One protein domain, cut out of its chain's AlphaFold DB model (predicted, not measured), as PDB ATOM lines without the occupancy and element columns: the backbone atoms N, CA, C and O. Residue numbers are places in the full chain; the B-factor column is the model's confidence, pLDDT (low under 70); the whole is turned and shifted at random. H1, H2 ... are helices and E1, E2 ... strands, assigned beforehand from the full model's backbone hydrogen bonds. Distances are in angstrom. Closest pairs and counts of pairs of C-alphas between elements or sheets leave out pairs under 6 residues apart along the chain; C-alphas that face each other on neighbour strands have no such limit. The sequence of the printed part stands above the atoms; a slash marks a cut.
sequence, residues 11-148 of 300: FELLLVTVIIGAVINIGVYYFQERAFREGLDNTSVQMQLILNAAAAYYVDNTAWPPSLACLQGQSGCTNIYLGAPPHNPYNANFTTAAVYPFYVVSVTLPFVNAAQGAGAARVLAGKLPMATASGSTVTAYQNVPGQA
ATOM      1  N   PHE A  11     -16.571 -70.945  55.413       85.81
ATOM      2  CA  PHE A  11     -16.916 -69.999  56.471       85.81
ATOM      3  C   PHE A  11     -16.262 -68.622  56.268       85.81
ATOM      4  O   PHE A  11     -16.901 -67.597  56.484       85.81
ATOM      5  N   GLU A  12     -15.015 -68.590  55.797       85.25
ATOM      6  CA  GLU A  12     -14.281 -67.351  55.524       85.25
ATOM      7  C   GLU A  12     -14.880 -66.590  54.332       85.25
ATOM      8  O   GLU A  12     -15.054 -65.376  54.401       85.25
ATOM      9  N   LEU A  13     -15.312 -67.298  53.279       86.94
ATOM     10  CA  LEU A  13     -16.052 -66.678  52.169       86.94
ATOM     11  C   LEU A  13     -17.431 -66.152  52.602       86.94
ATOM     12  O   LEU A  13     -17.832 -65.060  52.191       86.94
ATOM     13  N   LEU A  14     -18.152 -66.886  53.453       89.44
ATOM     14  CA  LEU A  14     -19.454 -66.447  53.968       89.44
ATOM     15  C   LEU A  14     -19.307 -65.190  54.841       89.44
ATOM     16  O   LEU A  14     -20.044 -64.224  54.665       89.44
ATOM     17  N   LEU A  15     -18.302 -65.144  55.716       90.12
ATOM     18  CA  LEU A  15     -18.030 -63.970  56.544       90.12
ATOM     19  C   LEU A  15     -17.679 -62.733  55.699       90.12
ATOM     20  O   LEU A  15     -18.219 -61.652  55.933       90.12
ATOM     21  N   VAL A  16     -16.815 -62.885  54.690       93.56
ATOM     22  CA  VAL A  16     -16.401 -61.776  53.815       93.56
ATOM     23  C   VAL A  16     -17.585 -61.222  53.021       93.56
ATOM     24  O   VAL A  16     -17.754 -60.007  52.945       93.56
ATOM     25  N   THR A  17     -18.446 -62.086  52.477       91.25
ATOM     26  CA  THR A  17     -19.637 -61.634  51.732       91.25
ATOM     27  C   THR A  17     -20.631 -60.868  52.604       91.25
ATOM     28  O   THR A  17     -21.168 -59.856  52.153       91.25
ATOM     29  N   VAL A  18     -20.818 -61.269  53.867       94.31
ATOM     30  CA  VAL A  18     -21.670 -60.535  54.818       94.31
ATOM     31  C   VAL A  18     -21.081 -59.162  55.150       94.31
ATOM     32  O   VAL A  18     -21.801 -58.164  55.109       94.31
ATOM     33  N   ILE A  19     -19.775 -59.082  55.431       93.25
ATOM     34  CA  ILE A  19     -19.110 -57.810  55.754       93.25
ATOM     35  C   ILE A  19     -19.163 -56.853  54.557       93.25
ATOM     36  O   ILE A  19     -19.545 -55.694  54.716       93.25
ATOM     37  N   ILE A  20     -18.842 -57.332  53.351       92.62
ATOM     38  CA  ILE A  20     -18.906 -56.516  52.130       92.62
ATOM     39  C   ILE A  20     -20.346 -56.053  51.871       92.62
ATOM     40  O   ILE A  20     -20.565 -54.876  51.589       92.62
ATOM     41  N   GLY A  21     -21.337 -56.936  52.031       92.69
ATOM     42  CA  GLY A  21     -22.751 -56.579  51.891       92.69
ATOM     43  C   GLY A  21     -23.193 -55.488  52.874       92.69
ATOM     44  O   GLY A  21     -23.890 -54.551  52.483       92.69
ATOM     45  N   ALA A  22     -22.755 -55.555  54.133       90.94
ATOM     46  CA  ALA A  22     -23.055 -54.527  55.129       90.94
ATOM     47  C   ALA A  22     -22.401 -53.175  54.785       90.94
ATOM     48  O   ALA A  22     -23.066 -52.138  54.834       90.94
ATOM     49  N   VAL A  23     -21.127 -53.183  54.378       92.62
ATOM     50  CA  VAL A  23     -20.387 -51.963  54.009       92.62
ATOM     51  C   VAL A  23     -20.995 -51.289  52.778       92.62
ATOM     52  O   VAL A  23     -21.149 -50.067  52.772       92.62
ATOM     53  N   ILE A  24     -21.393 -52.062  51.763       92.94
ATOM     54  CA  ILE A  24     -22.049 -51.520  50.564       92.94
ATOM     55  C   ILE A  24     -23.362 -50.830  50.938       92.94
ATOM     56  O   ILE A  24     -23.591 -49.702  50.505       92.94
ATOM     57  N   ASN A  25     -24.199 -51.458  51.770       90.31
ATOM     58  CA  ASN A  25     -25.473 -50.860  52.176       90.31
ATOM     59  C   ASN A  25     -25.270 -49.528  52.911       90.31
ATOM     60  O   ASN A  25     -25.890 -48.532  52.544       90.31
ATOM     61  N   ILE A  26     -24.358 -49.476  53.890       91.62
ATOM     62  CA  ILE A  26     -24.042 -48.231  54.614       91.62
ATOM     63  C   ILE A  26     -23.517 -47.157  53.651       91.62
ATOM     64  O   ILE A  26     -23.943 -46.003  53.720       91.62
ATOM     65  N   GLY A  27     -22.632 -47.538  52.723       87.50
ATOM     66  CA  GLY A  27     -22.096 -46.630  51.712       87.50
ATOM     67  C   GLY A  27     -23.194 -46.017  50.844       87.50
ATOM     68  O   GLY A  27     -23.248 -44.798  50.692       87.50
ATOM     69  N   VAL A  28     -24.108 -46.840  50.322       90.69
ATOM     70  CA  VAL A  28     -25.213 -46.382  49.467       90.69
ATOM     71  C   VAL A  28     -26.114 -45.386  50.199       90.69
ATOM     72  O   VAL A  28     -26.414 -44.332  49.636       90.69
ATOM     73  N   TYR A  29     -26.498 -45.656  51.451       86.94
ATOM     74  CA  TYR A  29     -27.329 -44.726  52.227       86.94
ATOM     75  C   TYR A  29     -26.642 -43.375  52.449       86.94
ATOM     76  O   TYR A  29     -27.255 -42.328  52.243       86.94
ATOM     77  N   TYR A  30     -25.350 -43.380  52.784       88.25
ATOM     78  CA  TYR A  30     -24.592 -42.146  52.983       88.25
ATOM     79  C   TYR A  30     -24.491 -41.303  51.699       88.25
ATOM     80  O   TYR A  30     -24.686 -40.084  51.729       88.25
ATOM     81  N   PHE A  31     -24.233 -41.939  50.550       85.56
ATOM     82  CA  PHE A  31     -24.183 -41.232  49.268       85.56
ATOM     83  C   PHE A  31     -25.545 -40.661  48.864       85.56
ATOM     84  O   PHE A  31     -25.598 -39.541  48.354       85.56
ATOM     85  N   GLN A  32     -26.641 -41.380  49.132       85.94
ATOM     86  CA  GLN A  32     -27.995 -40.889  48.864       85.94
ATOM     87  C   GLN A  32     -28.329 -39.646  49.697       85.94
ATOM     88  O   GLN A  32     -28.819 -38.662  49.142       85.94
ATOM     89  N   GLU A  33     -28.019 -39.640  50.996       85.38
ATOM     90  CA  GLU A  33     -28.251 -38.466  51.849       85.38
ATOM     91  C   GLU A  33     -27.432 -37.253  51.408       85.38
ATOM     92  O   GLU A  33     -27.929 -36.123  51.404       85.38
ATOM     93  N   ARG A  34     -26.173 -37.472  51.015       86.88
ATOM     94  CA  ARG A  34     -25.302 -36.397  50.538       86.88
ATOM     95  C   ARG A  34     -25.799 -35.810  49.219       86.88
ATOM     96  O   ARG A  34     -25.944 -34.593  49.133       86.88
ATOM     97  N   ALA A  35     -26.106 -36.656  48.236       85.88
ATOM     98  CA  ALA A  35     -26.645 -36.222  46.947       85.88
ATOM     99  C   ALA A  35     -27.985 -35.490  47.117       85.88
ATOM    100  O   ALA A  35     -28.249 -34.487  46.459       85.88
ATOM    101  N   PHE A  36     -28.816 -35.945  48.056       84.38
ATOM    102  CA  PHE A  36     -30.061 -35.274  48.400       84.38
ATOM    103  C   PHE A  36     -29.826 -33.871  48.972       84.38
ATOM    104  O   PHE A  36     -30.478 -32.924  48.537       84.38
ATOM    105  N   ARG A  37     -28.896 -33.711  49.921       84.31
ATOM    106  CA  ARG A  37     -28.577 -32.396  50.507       84.31
ATOM    107  C   ARG A  37     -28.047 -31.427  49.456       84.31
ATOM    108  O   ARG A  37     -28.511 -30.293  49.405       84.31
ATOM    109  N   GLU A  38     -27.159 -31.900  48.590       89.00
ATOM    110  CA  GLU A  38     -26.639 -31.115  47.469       89.00
ATOM    111  C   GLU A  38     -27.749 -30.715  46.487       89.00
ATOM    112  O   GLU A  38     -27.793 -29.577  46.020       89.00
ATOM    113  N   GLY A  39     -28.706 -31.612  46.232       88.12
ATOM    114  CA  GLY A  39     -29.876 -31.306  45.416       88.12
ATOM    115  C   GLY A  39     -30.722 -30.166  45.994       88.12
ATOM    116  O   GLY A  39     -31.124 -29.252  45.264       88.12
ATOM    117  N   LEU A  40     -30.949 -30.171  47.311       89.38
ATOM    118  CA  LEU A  40     -31.658 -29.087  47.995       89.38
ATOM    119  C   LEU A  40     -30.868 -27.776  47.965       89.38
ATOM    120  O   LEU A  40     -31.456 -26.718  47.739       89.38
ATOM    121  N   ASP A  41     -29.551 -27.838  48.155       89.31
ATOM    122  CA  ASP A  41     -28.679 -26.662  48.113       89.31
ATOM    123  C   ASP A  41     -28.703 -26.015  46.729       89.31
ATOM    124  O   ASP A  41     -29.012 -24.826  46.613       89.31
ATOM    125  N   ASN A  42     -28.517 -26.808  45.674       90.38
ATOM    126  CA  ASN A  42     -28.610 -26.340  44.295       90.38
ATOM    127  C   ASN A  42     -29.985 -25.736  43.998       90.38
ATOM    128  O   ASN A  42     -30.067 -24.644  43.440       90.38
ATOM    129  N   THR A  43     -31.071 -26.387  44.426       90.94
ATOM    130  CA  THR A  43     -32.430 -25.850  44.235       90.94
ATOM    131  C   THR A  43     -32.602 -24.497  44.927       90.94
ATOM    132  O   THR A  43     -33.174 -23.577  44.345       90.94
ATOM    133  N   SER A  44     -32.068 -24.341  46.142       91.12
ATOM    134  CA  SER A  44     -32.159 -23.084  46.889       91.12
ATOM    135  C   SER A  44     -31.410 -21.942  46.195       91.12
ATOM    136  O   SER A  44     -31.955 -20.847  46.051       91.12
ATOM    137  N   VAL A  45     -30.211 -22.210  45.670       90.75
ATOM    138  CA  VAL A  45     -29.421 -21.230  44.914       90.75
ATOM    139  C   VAL A  45     -30.148 -20.829  43.633       90.75
ATOM    140  O   VAL A  45     -30.250 -19.641  43.339       90.75
ATOM    141  N   GLN A  46     -30.719 -21.787  42.898       92.12
ATOM    142  CA  GLN A  46     -31.482 -21.491  41.682       92.12
ATOM    143  C   GLN A  46     -32.714 -20.627  41.975       92.12
ATOM    144  O   GLN A  46     -32.956 -19.649  41.268       92.12
ATOM    145  N   MET A  47     -33.461 -20.915  43.046       92.06
ATOM    146  CA  MET A  47     -34.591 -20.073  43.452       92.06
ATOM    147  C   MET A  47     -34.138 -18.651  43.801       92.06
ATOM    148  O   MET A  47     -34.761 -17.691  43.352       92.06
ATOM    149  N   GLN A  48     -33.034 -18.493  44.536       91.62
ATOM    150  CA  GLN A  48     -32.481 -17.171  44.851       91.62
ATOM    151  C   GLN A  48     -32.008 -16.421  43.599       91.62
ATOM    152  O   GLN A  48     -32.256 -15.223  43.483       91.62
ATOM    153  N   LEU A  49     -31.378 -17.104  42.639       92.06
ATOM    154  CA  LEU A  49     -30.976 -16.506  41.364       92.06
ATOM    155  C   LEU A  49     -32.185 -15.976  40.585       92.06
ATOM    156  O   LEU A  49     -32.139 -14.851  40.091       92.06
ATOM    157  N   ILE A  50     -33.283 -16.738  40.528       92.88
ATOM    158  CA  ILE A  50     -34.525 -16.295  39.878       92.88
ATOM    159  C   ILE A  50     -35.106 -15.069  40.599       92.88
ATOM    160  O   ILE A  50     -35.476 -14.097  39.941       92.88
ATOM    161  N   LEU A  51     -35.168 -15.084  41.936       91.69
ATOM    162  CA  LEU A  51     -35.690 -13.959  42.725       91.69
ATOM    163  C   LEU A  51     -34.844 -12.687  42.536       91.69
ATOM    164  O   LEU A  51     -35.396 -11.606  42.334       91.69
ATOM    165  N   ASN A  52     -33.516 -12.817  42.527       90.88
ATOM    166  CA  ASN A  52     -32.598 -11.700  42.294       90.88
ATOM    167  C   ASN A  52     -32.701 -11.159  40.859       90.88
ATOM    168  O   ASN A  52     -32.715  -9.943  40.662       90.88
ATOM    169  N   ALA A  53     -32.838 -12.035  39.859       90.62
ATOM    170  CA  ALA A  53     -33.069 -11.635  38.471       90.62
ATOM    171  C   ALA A  53     -34.407 -10.891  38.312       90.62
ATOM    172  O   ALA A  53     -34.474  -9.871  37.628       90.62
ATOM    173  N   ALA A  54     -35.463 -11.350  38.993       90.44
ATOM    174  CA  ALA A  54     -36.755 -10.669  39.015       90.44
ATOM    175  C   ALA A  54     -36.681  -9.291  39.683       90.44
ATOM    176  O   ALA A  54     -37.284  -8.339  39.188       90.44
ATOM    177  N   ALA A  55     -35.921  -9.162  40.773       88.06
ATOM    178  CA  ALA A  55     -35.678  -7.877  41.420       88.06
ATOM    179  C   ALA A  55     -34.932  -6.903  40.492       88.06
ATOM    180  O   ALA A  55     -35.327  -5.743  40.392       88.06
ATOM    181  N   ALA A  56     -33.907  -7.371  39.771       86.94
ATOM    182  CA  ALA A  56     -33.193  -6.562  38.782       86.94
ATOM    183  C   ALA A  56     -34.118  -6.112  37.636       86.94
ATOM    184  O   ALA A  56     -34.185  -4.922  37.334       86.94
ATOM    185  N   TYR A  57     -34.923  -7.028  37.082       86.88
ATOM    186  CA  TYR A  57     -35.935  -6.692  36.077       86.88
ATOM    187  C   TYR A  57     -36.900  -5.608  36.580       86.88
ATOM    188  O   TYR A  57     -37.222  -4.673  35.842       86.88
ATOM    189  N   TYR A  58     -37.343  -5.709  37.837       85.56
ATOM    190  CA  TYR A  58     -38.240  -4.732  38.449       85.56
ATOM    191  C   TYR A  58     -37.594  -3.346  38.571       85.56
ATOM    192  O   TYR A  58     -38.264  -2.339  38.349       85.56
ATOM    193  N   VAL A  59     -36.300  -3.267  38.895       82.94
ATOM    194  CA  VAL A  59     -35.568  -1.990  38.999       82.94
ATOM    195  C   VAL A  59     -35.489  -1.253  37.656       82.94
ATOM    196  O   VAL A  59     -35.491  -0.015  37.644       82.94
ATOM    197  N   ASP A  60     -35.461  -1.996  36.552       82.50
ATOM    198  CA  ASP A  60     -35.363  -1.440  35.201       82.50
ATOM    199  C   ASP A  60     -36.735  -1.158  34.573       82.50
ATOM    200  O   ASP A  60     -36.905  -0.152  33.886       82.50
ATOM    201  N   ASN A  61     -37.737  -2.000  34.843       78.62
ATOM    202  CA  ASN A  61     -39.044  -1.945  34.175       78.62
ATOM    203  C   ASN A  61     -40.187  -1.459  35.075       78.62
ATOM    204  O   ASN A  61     -41.308  -1.271  34.598       78.62
ATOM    205  N   THR A  62     -39.941  -1.247  36.372       78.19
ATOM    206  CA  THR A  62     -40.937  -0.851  37.395       78.19
ATOM    207  C   THR A  62     -42.132  -1.803  37.525       78.19
ATOM    208  O   THR A  62     -43.181  -1.449  38.058       78.19
ATOM    209  N   ALA A  63     -41.983  -3.028  37.027       83.31
ATOM    210  CA  ALA A  63     -43.002  -4.063  37.026       83.31
ATOM    211  C   ALA A  63     -42.336  -5.430  37.187       83.31
ATOM    212  O   ALA A  63     -41.183  -5.616  36.803       83.31
ATOM    213  N   TRP A  64     -43.062  -6.395  37.747       88.31
ATOM    214  CA  TRP A  64     -42.584  -7.772  37.821       88.31
ATOM    215  C   TRP A  64     -42.572  -8.422  36.432       88.31
ATOM    216  O   TRP A  64     -43.417  -8.086  35.596       88.31
ATOM    217  N   PRO A  65     -41.643  -9.356  36.166       89.75
ATOM    218  CA  PRO A  65     -41.591 -10.042  34.884       89.75
ATOM    219  C   PRO A  65     -42.847 -10.918  34.698       89.75
ATOM    220  O   PRO A  65     -43.278 -11.581  35.647       89.75
ATOM    221  N   PRO A  66     -43.433 -10.965  33.486       87.44
ATOM    222  CA  PRO A  66     -44.648 -11.736  33.211       87.44
ATOM    223  C   PRO A  66     -44.417 -13.253  33.243       87.44
ATOM    224  O   PRO A  66     -45.360 -14.019  33.421       87.44
ATOM    225  N   SER A  67     -43.176 -13.704  33.053       89.38
ATOM    226  CA  SER A  67     -42.810 -15.118  33.044       89.38
ATOM    227  C   SER A  67     -41.324 -15.311  33.349       89.38
ATOM    228  O   SER A  67     -40.521 -14.387  33.214       89.38
ATOM    229  N   LEU A  68     -40.942 -16.540  33.698       89.75
ATOM    230  CA  LEU A  68     -39.537 -16.933  33.819       89.75
ATOM    231  C   LEU A  68     -38.772 -16.794  32.488       89.75
ATOM    232  O   LEU A  68     -37.599 -16.435  32.489       89.75
ATOM    233  N   ALA A  69     -39.442 -17.023  31.354       89.69
ATOM    234  CA  ALA A  69     -38.847 -16.884  30.024       89.69
ATOM    235  C   ALA A  69     -38.447 -15.427  29.720       89.69
ATOM    236  O   ALA A  69     -37.405 -15.182  29.117       89.69
ATOM    237  N   CYS A  70     -39.213 -14.446  30.211       89.88
ATOM    238  CA  CYS A  70     -38.844 -13.032  30.104       89.88
ATOM    239  C   CYS A  70     -37.492 -12.726  30.766       89.88
ATOM    240  O   CYS A  70     -36.672 -12.010  30.196       89.88
ATOM    241  N   LEU A  71     -37.208 -13.317  31.932       89.69
ATOM    242  CA  LEU A  71     -35.923 -13.123  32.617       89.69
ATOM    243  C   LEU A  71     -34.732 -13.669  31.820       89.69
ATOM    244  O   LEU A  71     -33.610 -13.199  31.994       89.69
ATOM    245  N   GLN A  72     -34.982 -14.621  30.924       89.62
ATOM    246  CA  GLN A  72     -33.990 -15.239  30.045       89.62
ATOM    247  C   GLN A  72     -33.822 -14.488  28.711       89.62
ATOM    248  O   GLN A  72     -33.145 -14.982  27.814       89.62
ATOM    249  N   GLY A  73     -34.448 -13.316  28.548       83.88
ATOM    250  CA  GLY A  73     -34.433 -12.565  27.290       83.88
ATOM    251  C   GLY A  73     -35.359 -13.139  26.210       83.88
ATOM    252  O   GLY A  73     -35.126 -12.945  25.019       83.88
ATOM    253  N   GLN A  74     -36.390 -13.892  26.606       84.25
ATOM    254  CA  GLN A  74     -37.417 -14.417  25.702       84.25
ATOM    255  C   GLN A  74     -38.762 -13.699  25.915       84.25
ATOM    256  O   GLN A  74     -38.887 -12.793  26.735       84.25
ATOM    257  N   SER A  75     -39.793 -14.077  25.152       79.12
ATOM    258  CA  SER A  75     -41.174 -13.590  25.336       79.12
ATOM    259  C   SER A  75     -41.341 -12.058  25.321       79.12
ATOM    260  O   SER A  75     -42.196 -11.524  26.020       79.12
ATOM    261  N   GLY A  76     -40.541 -11.349  24.514       73.06
ATOM    262  CA  GLY A  76     -40.634  -9.890  24.349       73.06
ATOM    263  C   GLY A  76     -39.758  -9.064  25.297       73.06
ATOM    264  O   GLY A  76     -39.797  -7.840  25.226       73.06
ATOM    265  N   CYS A  77     -38.949  -9.703  26.144       81.75
ATOM    266  CA  CYS A  77     -37.977  -9.028  27.003       81.75
ATOM    267  C   CYS A  77     -36.597  -9.018  26.330       81.75
ATOM    268  O   CYS A  77     -36.070 -10.070  25.988       81.75
ATOM    269  N   THR A  78     -36.018  -7.835  26.106       76.94
ATOM    270  CA  THR A  78     -34.731  -7.668  25.398       76.94
ATOM    271  C   THR A  78     -33.509  -7.835  26.298       76.94
ATOM    272  O   THR A  78     -32.449  -8.231  25.823       76.94
ATOM    273  N   ASN A  79     -33.647  -7.546  27.593       82.12
ATOM    274  CA  ASN A  79     -32.559  -7.653  28.559       82.12
ATOM    275  C   ASN A  79     -32.540  -9.049  29.192       82.12
ATOM    276  O   ASN A  79     -33.566  -9.546  29.655       82.12
ATOM    277  N   ILE A  80     -31.353  -9.653  29.244       88.69
ATOM    278  CA  ILE A  80     -31.125 -10.953  29.878       88.69
ATOM    279  C   ILE A  80     -30.722 -10.703  31.333       88.69
ATOM    280  O   ILE A  80     -29.640 -10.183  31.595       88.69
ATOM    281  N   TYR A  81     -31.580 -11.096  32.275       88.69
ATOM    282  CA  TYR A  81     -31.295 -11.036  33.718       88.69
ATOM    283  C   TYR A  81     -30.906 -12.407  34.283       88.69
ATOM    284  O   TYR A  81     -30.314 -12.497  35.357       88.69
ATOM    285  N   LEU A  82     -31.222 -13.478  33.553       90.62
ATOM    286  CA  LEU A  82     -30.923 -14.859  33.899       90.62
ATOM    287  C   LEU A  82     -30.228 -15.535  32.707       90.62
ATOM    288  O   LEU A  82     -30.861 -15.829  31.698       90.62
ATOM    289  N   GLY A  83     -28.914 -15.747  32.813       79.69
ATOM    290  CA  GLY A  83     -28.080 -16.173  31.678       79.69
ATOM    291  C   GLY A  83     -28.278 -17.620  31.214       79.69
ATOM    292  O   GLY A  83     -27.996 -17.930  30.061       79.69
ATOM    293  N   ALA A  84     -28.765 -18.507  32.083       80.94
ATOM    294  CA  ALA A  84     -29.059 -19.899  31.750       80.94
ATOM    295  C   ALA A  84     -30.417 -20.308  32.336       80.94
ATOM    296  O   ALA A  84     -30.803 -19.793  33.392       80.94
ATOM    297  N   PRO A  85     -31.147 -21.233  31.688       82.25
ATOM    298  CA  PRO A  85     -32.383 -21.744  32.249       82.25
ATOM    299  C   PRO A  85     -32.094 -22.443  33.585       82.25
ATOM    300  O   PRO A  85     -31.173 -23.260  33.661       82.25
ATOM    301  N   PRO A  86     -32.854 -22.121  34.644       83.69
ATOM    302  CA  PRO A  86     -32.594 -22.659  35.964       83.69
ATOM    303  C   PRO A  86     -32.877 -24.157  35.938       83.69
ATOM    304  O   PRO A  86     -33.980 -24.597  35.608       83.69
ATOM    305  N   HIS A  87     -31.858 -24.942  36.270       83.44
ATOM    306  CA  HIS A  87     -31.956 -26.390  36.285       83.44
ATOM    307  C   HIS A  87     -32.179 -26.878  37.712       83.44
ATOM    308  O   HIS A  87     -31.376 -26.618  38.608       83.44
ATOM    309  N   ASN A  88     -33.273 -27.600  37.915       84.00
ATOM    310  CA  ASN A  88     -33.527 -28.292  39.163       84.00
ATOM    311  C   ASN A  88     -32.949 -29.717  39.077       84.00
ATOM    312  O   ASN A  88     -33.363 -30.456  38.180       84.00
ATOM    313  N   PRO A  89     -32.078 -30.145  40.010       84.19
ATOM    314  CA  PRO A  89     -31.535 -31.508  40.036       84.19
ATOM    315  C   PRO A  89     -32.609 -32.602  40.166       84.19
ATOM    316  O   PRO A  89     -32.354 -33.755  39.832       84.19
ATOM    317  N   TYR A  90     -33.821 -32.255  40.608       82.88
ATOM    318  CA  TYR A  90     -34.963 -33.170  40.660       82.88
ATOM    319  C   TYR A  90     -35.801 -33.190  39.372       82.88
ATOM    320  O   TYR A  90     -36.861 -33.806  39.348       82.88
ATOM    321  N   ASN A  91     -35.373 -32.499  38.309       82.62
ATOM    322  CA  ASN A  91     -36.103 -32.366  37.043       82.62
ATOM    323  C   ASN A  91     -37.530 -31.789  37.188       82.62
ATOM    324  O   ASN A  91     -38.397 -32.018  36.346       82.62
ATOM    325  N   ALA A  92     -37.792 -31.051  38.270       84.19
ATOM    326  CA  ALA A  92     -39.048 -30.342  38.471       84.19
ATOM    327  C   ALA A  92     -38.913 -28.878  38.043       84.19
ATOM    328  O   ALA A  92     -37.954 -28.197  38.410       84.19
ATOM    329  N   ASN A  93     -39.897 -28.391  37.292       88.06
ATOM    330  CA  ASN A  93     -39.891 -27.026  36.781       88.06
ATOM    331  C   ASN A  93     -40.126 -26.006  37.899       88.06
ATOM    332  O   ASN A  93     -40.966 -26.207  38.778       88.06
ATOM    333  N   PHE A  94     -39.423 -24.879  37.806       91.88
ATOM    334  CA  PHE A  94     -39.745 -23.696  38.592       91.88
ATOM    335  C   PHE A  94     -40.963 -23.005  37.986       91.88
ATOM    336  O   PHE A  94     -41.022 -22.767  36.779       91.88
ATOM    337  N   THR A  95     -41.926 -22.665  38.829       91.44
ATOM    338  CA  THR A  95     -43.069 -21.836  38.457       91.44
ATOM    339  C   THR A  95     -42.912 -20.466  39.093       91.44
ATOM    340  O   THR A  95     -42.374 -20.326  40.190       91.44
ATOM    341  N   THR A  96     -43.339 -19.427  38.381       92.12
ATOM    342  CA  THR A  96     -43.205 -18.046  38.844       92.12
ATOM    343  C   THR A  96     -44.521 -17.312  38.707       92.12
ATOM    344  O   THR A  96     -45.203 -17.480  37.696       92.12
ATOM    345  N   ALA A  97     -44.847 -16.460  39.670       89.69
ATOM    346  CA  ALA A  97     -46.032 -15.617  39.616       89.69
ATOM    347  C   ALA A  97     -45.728 -14.215  40.149       89.69
ATOM    348  O   ALA A  97     -45.033 -14.049  41.150       89.69
ATOM    349  N   ALA A  98     -46.289 -13.200  39.496       85.31
ATOM    350  CA  ALA A  98     -46.312 -11.840  40.015       85.31
ATOM    351  C   ALA A  98     -47.596 -11.647  40.836       85.31
ATOM    352  O   ALA A  98     -48.691 -11.609  40.279       85.31
ATOM    353  N   VAL A  99     -47.467 -11.527  42.158       81.19
ATOM    354  CA  VAL A  99     -48.589 -11.317  43.083       81.19
ATOM    355  C   VAL A  99     -48.288 -10.072  43.893       81.19
ATOM    356  O   VAL A  99     -47.650 -10.162  44.931       81.19
ATOM    357  N   TYR A 100     -48.714  -8.902  43.411       73.44
ATOM    358  CA  TYR A 100     -48.403  -7.625  44.062       73.44
ATOM    359  C   TYR A 100     -48.705  -7.663  45.575       73.44
ATOM    360  O   TYR A 100     -49.816  -8.057  45.941       73.44
ATOM    361  N   PRO A 101     -47.762  -7.255  46.454       77.25
ATOM    362  CA  PRO A 101     -46.462  -6.611  46.189       77.25
ATOM    363  C   PRO A 101     -45.269  -7.569  45.962       77.25
ATOM    364  O   PRO A 101     -44.127  -7.131  45.871       77.25
ATOM    365  N   PHE A 102     -45.494  -8.870  45.857       84.56
ATOM    366  CA  PHE A 102     -44.452  -9.888  45.790       84.56
ATOM    367  C   PHE A 102     -44.220 -10.429  44.377       84.56
ATOM    368  O   PHE A 102     -45.127 -10.531  43.546       84.56
ATOM    369  N   TYR A 103     -42.994 -10.875  44.142       90.19
ATOM    370  CA  TYR A 103     -42.705 -11.886  43.140       90.19
ATOM    371  C   TYR A 103     -42.529 -13.235  43.817       90.19
ATOM    372  O   TYR A 103     -41.913 -13.328  44.878       90.19
ATOM    373  N   VAL A 104     -43.094 -14.268  43.209       92.38
ATOM    374  CA  VAL A 104     -43.188 -15.598  43.795       92.38
ATOM    375  C   VAL A 104     -42.473 -16.588  42.895       92.38
ATOM    376  O   VAL A 104     -42.724 -16.615  41.690       92.38
ATOM    377  N   VAL A 105     -41.621 -17.418  43.489       93.88
ATOM    378  CA  VAL A 105     -41.005 -18.575  42.833       93.88
ATOM    379  C   VAL A 105     -41.403 -19.818  43.612       93.88
ATOM    380  O   VAL A 105     -41.212 -19.875  44.828       93.88
ATOM    381  N   SER A 106     -41.937 -20.817  42.918       92.38
ATOM    382  CA  SER A 106     -42.364 -22.075  43.513       92.38
ATOM    383  C   SER A 106     -41.733 -23.268  42.807       92.38
ATOM    384  O   SER A 106     -41.452 -23.237  41.609       92.38
ATOM    385  N   VAL A 107     -41.521 -24.346  43.556       92.88
ATOM    386  CA  VAL A 107     -41.055 -25.627  43.021       92.88
ATOM    387  C   VAL A 107     -41.723 -26.774  43.767       92.88
ATOM    388  O   VAL A 107     -41.827 -26.748  44.994       92.88
ATOM    389  N   THR A 108     -42.169 -27.786  43.027       91.56
ATOM    390  CA  THR A 108     -42.758 -29.005  43.595       91.56
ATOM    391  C   THR A 108     -41.737 -30.125  43.524       91.56
ATOM    392  O   THR A 108     -41.320 -30.517  42.437       91.56
ATOM    393  N   LEU A 109     -41.325 -30.655  44.673       89.38
ATOM    394  CA  LEU A 109     -40.339 -31.729  44.713       89.38
ATOM    395  C   LEU A 109     -41.003 -33.086  44.383       89.38
ATOM    396  O   LEU A 109     -42.005 -33.435  45.018       89.38
ATOM    397  N   PRO A 110     -40.473 -33.874  43.428       85.94
ATOM    398  CA  PRO A 110     -41.123 -35.078  42.907       85.94
ATOM    399  C   PRO A 110     -40.840 -36.315  43.774       85.94
ATOM    400  O   PRO A 110     -40.290 -37.314  43.313       85.94
ATOM    401  N   PHE A 111     -41.199 -36.260  45.057       82.62
ATOM    402  CA  PHE A 111     -41.073 -37.415  45.946       82.62
ATOM    403  C   PHE A 111     -42.259 -38.364  45.799       82.62
ATOM    404  O   PHE A 111     -43.414 -37.946  45.839       82.62
ATOM    405  N   VAL A 112     -41.959 -39.662  45.711       76.44
ATOM    406  CA  VAL A 112     -42.965 -40.735  45.645       76.44
ATOM    407  C   VAL A 112     -43.769 -40.834  46.947       76.44
ATOM    408  O   VAL A 112     -44.939 -41.201  46.938       76.44
ATOM    409  N   ASN A 113     -43.147 -40.481  48.077       82.56
ATOM    410  CA  ASN A 113     -43.783 -40.435  49.386       82.56
ATOM    411  C   ASN A 113     -44.034 -38.979  49.808       82.56
ATOM    412  O   ASN A 113     -43.095 -38.201  50.009       82.56
ATOM    413  N   ALA A 114     -45.307 -38.633  50.006       79.31
ATOM    414  CA  ALA A 114     -45.733 -37.287  50.385       79.31
ATOM    415  C   ALA A 114     -45.111 -36.795  51.708       79.31
ATOM    416  O   ALA A 114     -44.794 -35.613  51.831       79.31
ATOM    417  N   ALA A 115     -44.877 -37.686  52.680       82.75
ATOM    418  CA  ALA A 115     -44.263 -37.326  53.958       82.75
ATOM    419  C   ALA A 115     -42.774 -36.975  53.802       82.75
ATOM    420  O   ALA A 115     -42.299 -36.004  54.393       82.75
ATOM    421  N   GLN A 116     -42.049 -37.717  52.957       82.75
ATOM    422  CA  GLN A 116     -40.650 -37.415  52.632       82.75
ATOM    423  C   GLN A 116     -40.538 -36.091  51.870       82.75
ATOM    424  O   GLN A 116     -39.692 -35.259  52.199       82.75
ATOM    425  N   GLY A 117     -41.444 -35.853  50.916       84.56
ATOM    426  CA  GLY A 117     -41.505 -34.589  50.185       84.56
ATOM    427  C   GLY A 117     -41.807 -33.390  51.077       84.56
ATOM    428  O   GLY A 117     -41.171 -32.350  50.924       84.56
ATOM    429  N   ALA A 118     -42.695 -33.544  52.059       87.44
ATOM    430  CA  ALA A 118     -42.979 -32.493  53.031       87.44
ATOM    431  C   ALA A 118     -41.786 -32.175  53.941       87.44
ATOM    432  O   ALA A 118     -41.528 -31.005  54.233       87.44
ATOM    433  N   GLY A 119     -41.028 -33.191  54.359       87.06
ATOM    434  CA  GLY A 119     -39.780 -32.995  55.098       87.06
ATOM    435  C   GLY A 119     -38.747 -32.222  54.275       87.06
ATOM    436  O   GLY A 119     -38.218 -31.210  54.735       87.06
ATOM    437  N   ALA A 120     -38.520 -32.649  53.029       86.69
ATOM    438  CA  ALA A 120     -37.595 -32.000  52.101       86.69
ATOM    439  C   ALA A 120     -37.978 -30.537  51.819       86.69
ATOM    440  O   ALA A 120     -37.131 -29.646  51.885       86.69
ATOM    441  N   ALA A 121     -39.266 -30.282  51.574       89.44
ATOM    442  CA  ALA A 121     -39.791 -28.949  51.315       89.44
ATOM    443  C   ALA A 121     -39.579 -28.008  52.510       89.44
ATOM    444  O   ALA A 121     -39.178 -26.863  52.328       89.44
ATOM    445  N   ARG A 122     -39.765 -28.487  53.748       90.44
ATOM    446  CA  ARG A 122     -39.494 -27.691  54.958       90.44
ATOM    447  C   ARG A 122     -38.013 -27.352  55.116       90.44
ATOM    448  O   ARG A 122     -37.692 -26.222  55.472       90.44
ATOM    449  N   VAL A 123     -37.120 -28.302  54.831       90.56
ATOM    450  CA  VAL A 123     -35.667 -28.055  54.861       90.56
ATOM    451  C   VAL A 123     -35.277 -27.014  53.813       90.56
ATOM    452  O   VAL A 123     -34.516 -26.099  54.115       90.56
ATOM    453  N   LEU A 124     -35.824 -27.121  52.601       90.12
ATOM    454  CA  LEU A 124     -35.577 -26.163  51.526       90.12
ATOM    455  C   LEU A 124     -36.155 -24.774  51.843       90.12
ATOM    456  O   LEU A 124     -35.464 -23.778  51.646       90.12
ATOM    457  N   ALA A 125     -37.365 -24.691  52.402       89.88
ATOM    458  CA  ALA A 125     -37.945 -23.429  52.860       89.88
ATOM    459  C   ALA A 125     -37.093 -22.770  53.960       89.88
ATOM    460  O   ALA A 125     -36.923 -21.559  53.955       89.88
ATOM    461  N   GLY A 126     -36.475 -23.556  54.848       87.31
ATOM    462  CA  GLY A 126     -35.544 -23.037  55.855       87.31
ATOM    463  C   GLY A 126     -34.252 -22.430  55.285       87.31
ATOM    464  O   GLY A 126     -33.578 -21.680  55.985       87.31
ATOM    465  N   LYS A 127     -33.900 -22.730  54.027       88.31
ATOM    466  CA  LYS A 127     -32.719 -22.175  53.335       88.31
ATOM    467  C   LYS A 127     -33.022 -20.892  52.556       88.31
ATOM    468  O   LYS A 127     -32.100 -20.254  52.050       88.31
ATOM    469  N   LEU A 128     -34.293 -20.527  52.418       88.00
ATOM    470  CA  LEU A 128     -34.736 -19.429  51.568       88.00
ATOM    471  C   LEU A 128     -35.343 -18.306  52.421       88.00
ATOM    472  O   LEU A 128     -36.143 -18.578  53.319       88.00
ATOM    473  N   PRO A 129     -34.993 -17.035  52.160       79.94
ATOM    474  CA  PRO A 129     -35.618 -15.920  52.852       79.94
ATOM    475  C   PRO A 129     -37.095 -15.852  52.467       79.94
ATOM    476  O   PRO A 129     -37.439 -16.006  51.297       79.94
ATOM    477  N   MET A 130     -37.963 -15.617  53.457       85.75
ATOM    478  CA  MET A 130     -39.411 -15.529  53.251       85.75
ATOM    479  C   MET A 130     -39.944 -16.696  52.405       85.75
ATOM    480  O   MET A 130     -40.601 -16.478  51.394       85.75
ATOM    481  N   ALA A 131     -39.626 -17.936  52.770       90.88
ATOM    482  CA  ALA A 131     -40.172 -19.104  52.094       90.88
ATOM    483  C   ALA A 131     -41.135 -19.881  52.986       90.88
ATOM    484  O   ALA A 131     -40.990 -19.946  54.207       90.88
ATOM    485  N   THR A 132     -42.129 -20.491  52.354       92.56
ATOM    486  CA  THR A 132     -43.113 -21.362  52.988       92.56
ATOM    487  C   THR A 132     -43.119 -22.715  52.287       92.56
ATOM    488  O   THR A 132     -42.840 -22.827  51.091       92.56
ATOM    489  N   ALA A 133     -43.416 -23.766  53.048       92.38
ATOM    490  CA  ALA A 133     -43.566 -25.120  52.533       92.38
ATOM    491  C   ALA A 133     -45.006 -25.590  52.755       92.38
ATOM    492  O   ALA A 133     -45.523 -25.503  53.870       92.38
ATOM    493  N   SER A 134     -45.631 -26.118  51.706       91.31
ATOM    494  CA  SER A 134     -46.954 -26.742  51.759       91.31
ATOM    495  C   SER A 134     -46.913 -28.060  50.996       91.31
ATOM    496  O   SER A 134     -46.681 -28.081  49.787       91.31
ATOM    497  N   GLY A 135     -47.082 -29.179  51.706       89.31
ATOM    498  CA  GLY A 135     -46.813 -30.500  51.134       89.31
ATOM    499  C   GLY A 135     -45.379 -30.578  50.600       89.31
ATOM    500  O   GLY A 135     -44.451 -30.158  51.283       89.31
ATOM    501  N   SER A 136     -45.203 -31.074  49.377       90.44
ATOM    502  CA  SER A 136     -43.910 -31.128  48.679       90.44
ATOM    503  C   SER A 136     -43.545 -29.844  47.920       90.44
ATOM    504  O   SER A 136     -42.522 -29.818  47.230       90.44
ATOM    505  N   THR A 137     -44.358 -28.792  48.029       90.56
ATOM    506  CA  THR A 137     -44.149 -27.526  47.322       90.56
ATOM    507  C   THR A 137     -43.483 -26.506  48.230       90.56
ATOM    508  O   THR A 137     -43.933 -26.268  49.353       90.56
ATOM    509  N   VAL A 138     -42.434 -25.868  47.718       93.06
ATOM    510  CA  VAL A 138     -41.785 -24.719  48.354       93.06
ATOM    511  C   VAL A 138     -42.087 -23.476  47.553       93.06
ATOM    512  O   VAL A 138     -41.956 -23.486  46.332       93.06
ATOM    513  N   THR A 139     -42.459 -22.412  48.251       93.56
ATOM    514  CA  THR A 139     -42.753 -21.105  47.676       93.56
ATOM    515  C   THR A 139     -41.892 -20.066  48.372       93.56
ATOM    516  O   THR A 139     -41.912 -19.988  49.595       93.56
ATOM    517  N   ALA A 140     -41.145 -19.273  47.611       93.00
ATOM    518  CA  ALA A 140     -40.331 -18.177  48.122       93.00
ATOM    519  C   ALA A 140     -40.814 -16.838  47.560       93.00
ATOM    520  O   ALA A 140     -41.275 -16.767  46.416       93.00
ATOM    521  N   TYR A 141     -40.702 -15.791  48.376       89.94
ATOM    522  CA  TYR A 141     -41.205 -14.457  48.065       89.94
ATOM    523  C   TYR A 141     -40.065 -13.441  47.971       89.94
ATOM    524  O   TYR A 141     -39.174 -13.406  48.816       89.94
ATOM    525  N   GLN A 142     -40.151 -12.554  46.983       89.81
ATOM    526  CA  GLN A 142     -39.330 -11.354  46.882       89.81
ATOM    527  C   GLN A 142     -40.229 -10.121  46.967       89.81
ATOM    528  O   GLN A 142     -41.169  -9.972  46.188       89.81
ATOM    529  N   ASN A 143     -39.933  -9.231  47.912       86.50
ATOM    530  CA  ASN A 143     -40.591  -7.930  48.024       86.50
ATOM    531  C   ASN A 143     -40.135  -6.967  46.924       86.50
ATOM    532  O   ASN A 143     -39.009  -7.086  46.427       86.50
ATOM    533  N   VAL A 144     -40.976  -5.970  46.616       80.62
ATOM    534  CA  VAL A 144     -40.587  -4.821  45.784       80.62
ATOM    535  C   VAL A 144     -39.282  -4.213  46.320       80.62
ATOM    536  O   VAL A 144     -39.220  -3.856  47.500       80.62
ATOM    537  N   PRO A 145     -38.233  -4.066  45.489       73.81
ATOM    538  CA  PRO A 145     -36.997  -3.417  45.906       73.81
ATOM    539  C   PRO A 145     -37.247  -1.959  46.316       73.81
ATOM    540  O   PRO A 145     -37.805  -1.178  45.546       73.81
ATOM    541  N   GLY A 146     -36.764  -1.556  47.496       58.66
ATOM    542  CA  GLY A 146     -36.939  -0.190  48.012       58.66
ATOM    543  C   GLY A 146     -36.368   0.912  47.104       58.66
ATOM    544  O   GLY A 146     -36.821   2.050  47.149       58.66
ATOM    545  N   GLN A 147     -35.429   0.586  46.207       46.72
ATOM    546  CA  GLN A 147     -34.895   1.539  45.227       46.72
ATOM    547  C   GLN A 147     -35.912   1.963  44.152       46.72
ATOM    548  O   GLN A 147     -35.773   3.050  43.595       46.72
ATOM    549  N   ALA A 148     -36.957   1.170  43.886       49.28
ATOM    550  CA  ALA A 148     -38.035   1.578  42.984       49.28
ATOM    551  C   ALA A 148     -38.941   2.654  43.613       49.28
ATOM    552  O   ALA A 148     -39.434   3.525  42.899       49.28
TER     553      ALA A 148
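AT A GLANCE: This is residues 11 to 148 of the 300 residues of an uncharacterized protein of Gammaproteobacteria bacterium RIFCSPHIGHO2_12_FULL_45_12 (UniProt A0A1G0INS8). One very long helix, H1, makes the longest axis: its residues 11 to 34 stick out free like a handle, while its residues 43 to 58 pack on one face of a small, strongly twisted sheet of four strands. H3 packs on the same face over the E3 and E4 side, and the short H2 touches H1 and only grazes the sheet. Printed are 138 residues, with three named helices and four named strands in the order H1, H2, E1, E2, H3, E3, E4; the sheet's order is E1, E2, E4, E3, antiparallel throughout, and the class is mixed, helices and strands. The whole is loose, with a radius of gyration of the C-alphas of 20.1 A and spans of 76 by 27 by 24 A.

HOW THE PARTS SIT: Start with H1, residues 11 to 61, and then find E1, residues 94 to 99, E2, residues 102 to 108, E3, residues 131 to 134, and E4, residues 137 to 143. H1 is on their sheet at a height over the sheet of 11.7 A, over E2 and E4 and only just not over E1, where 2 of its C-alphas fall. It runs along the strands, at 22 degrees to E2 on the local plane; its closest C-alphas to E4 are those of Leu 51 and Gln 142, 6.1 A. H2, residues 68 to 71, touches residues 50 to 57 of H1, closest at the C-alphas of Ala 53 and Leu 71, 6.7 A. E1 and E2 form a hairpin, with N 97 and O 104 at 2.9 A, within hydrogen-bond range. H3, residues 114 to 126, is on the same face as H1, at a height of 6.9 A, over E3 and only just over E4, where 3 of its C-alphas fall. H3 touches H1, the same way at a steep tilt of 53 degrees; the closest C-alphas are those of Leu 40 and Leu 124, 6.0 A. H1 and H3 on one face of the sheet make two layers, one of helices and one of strands. E2, H3 and E3 form a split strand-helix-strand unit, two strands running the same way with E4 between them, and its crossover is right-handed. Between E2 and E4, N 105 and O 140 are 3.0 A apart; E3 and E4 form a hairpin, with N 132 and O 139 at 2.8 A. In H1 and H3 every O i to N i+4 pair is within hydrogen-bond range; H2 is too short for one.

IN THESE COORDINATES: Find C-alpha 11 at (-16.916, -69.999, 56.471); from there H1 runs 75.0 A to C-alpha 61 at (-39.044, -1.945, 34.175). H2 spans 5.4 A, E1 15.9 A, E2 19.3 A, H3 18.4 A and E3 10.2 A. E4 spans 19.9 A and ends at C-alpha 143, at (-40.591, -7.930, 48.024).

THE WHOLE: The C-alphas farthest apart are those of Phe 11 and Ala 148, 75.8 A. Without residues 11 to 34, the body spans 41 by 25 by 18 A. The printed part has no cut; look for its long link at residues 72 to 93, between H2 and E1. Confidence is low at residues 146 to 148, with pLDDT under 70.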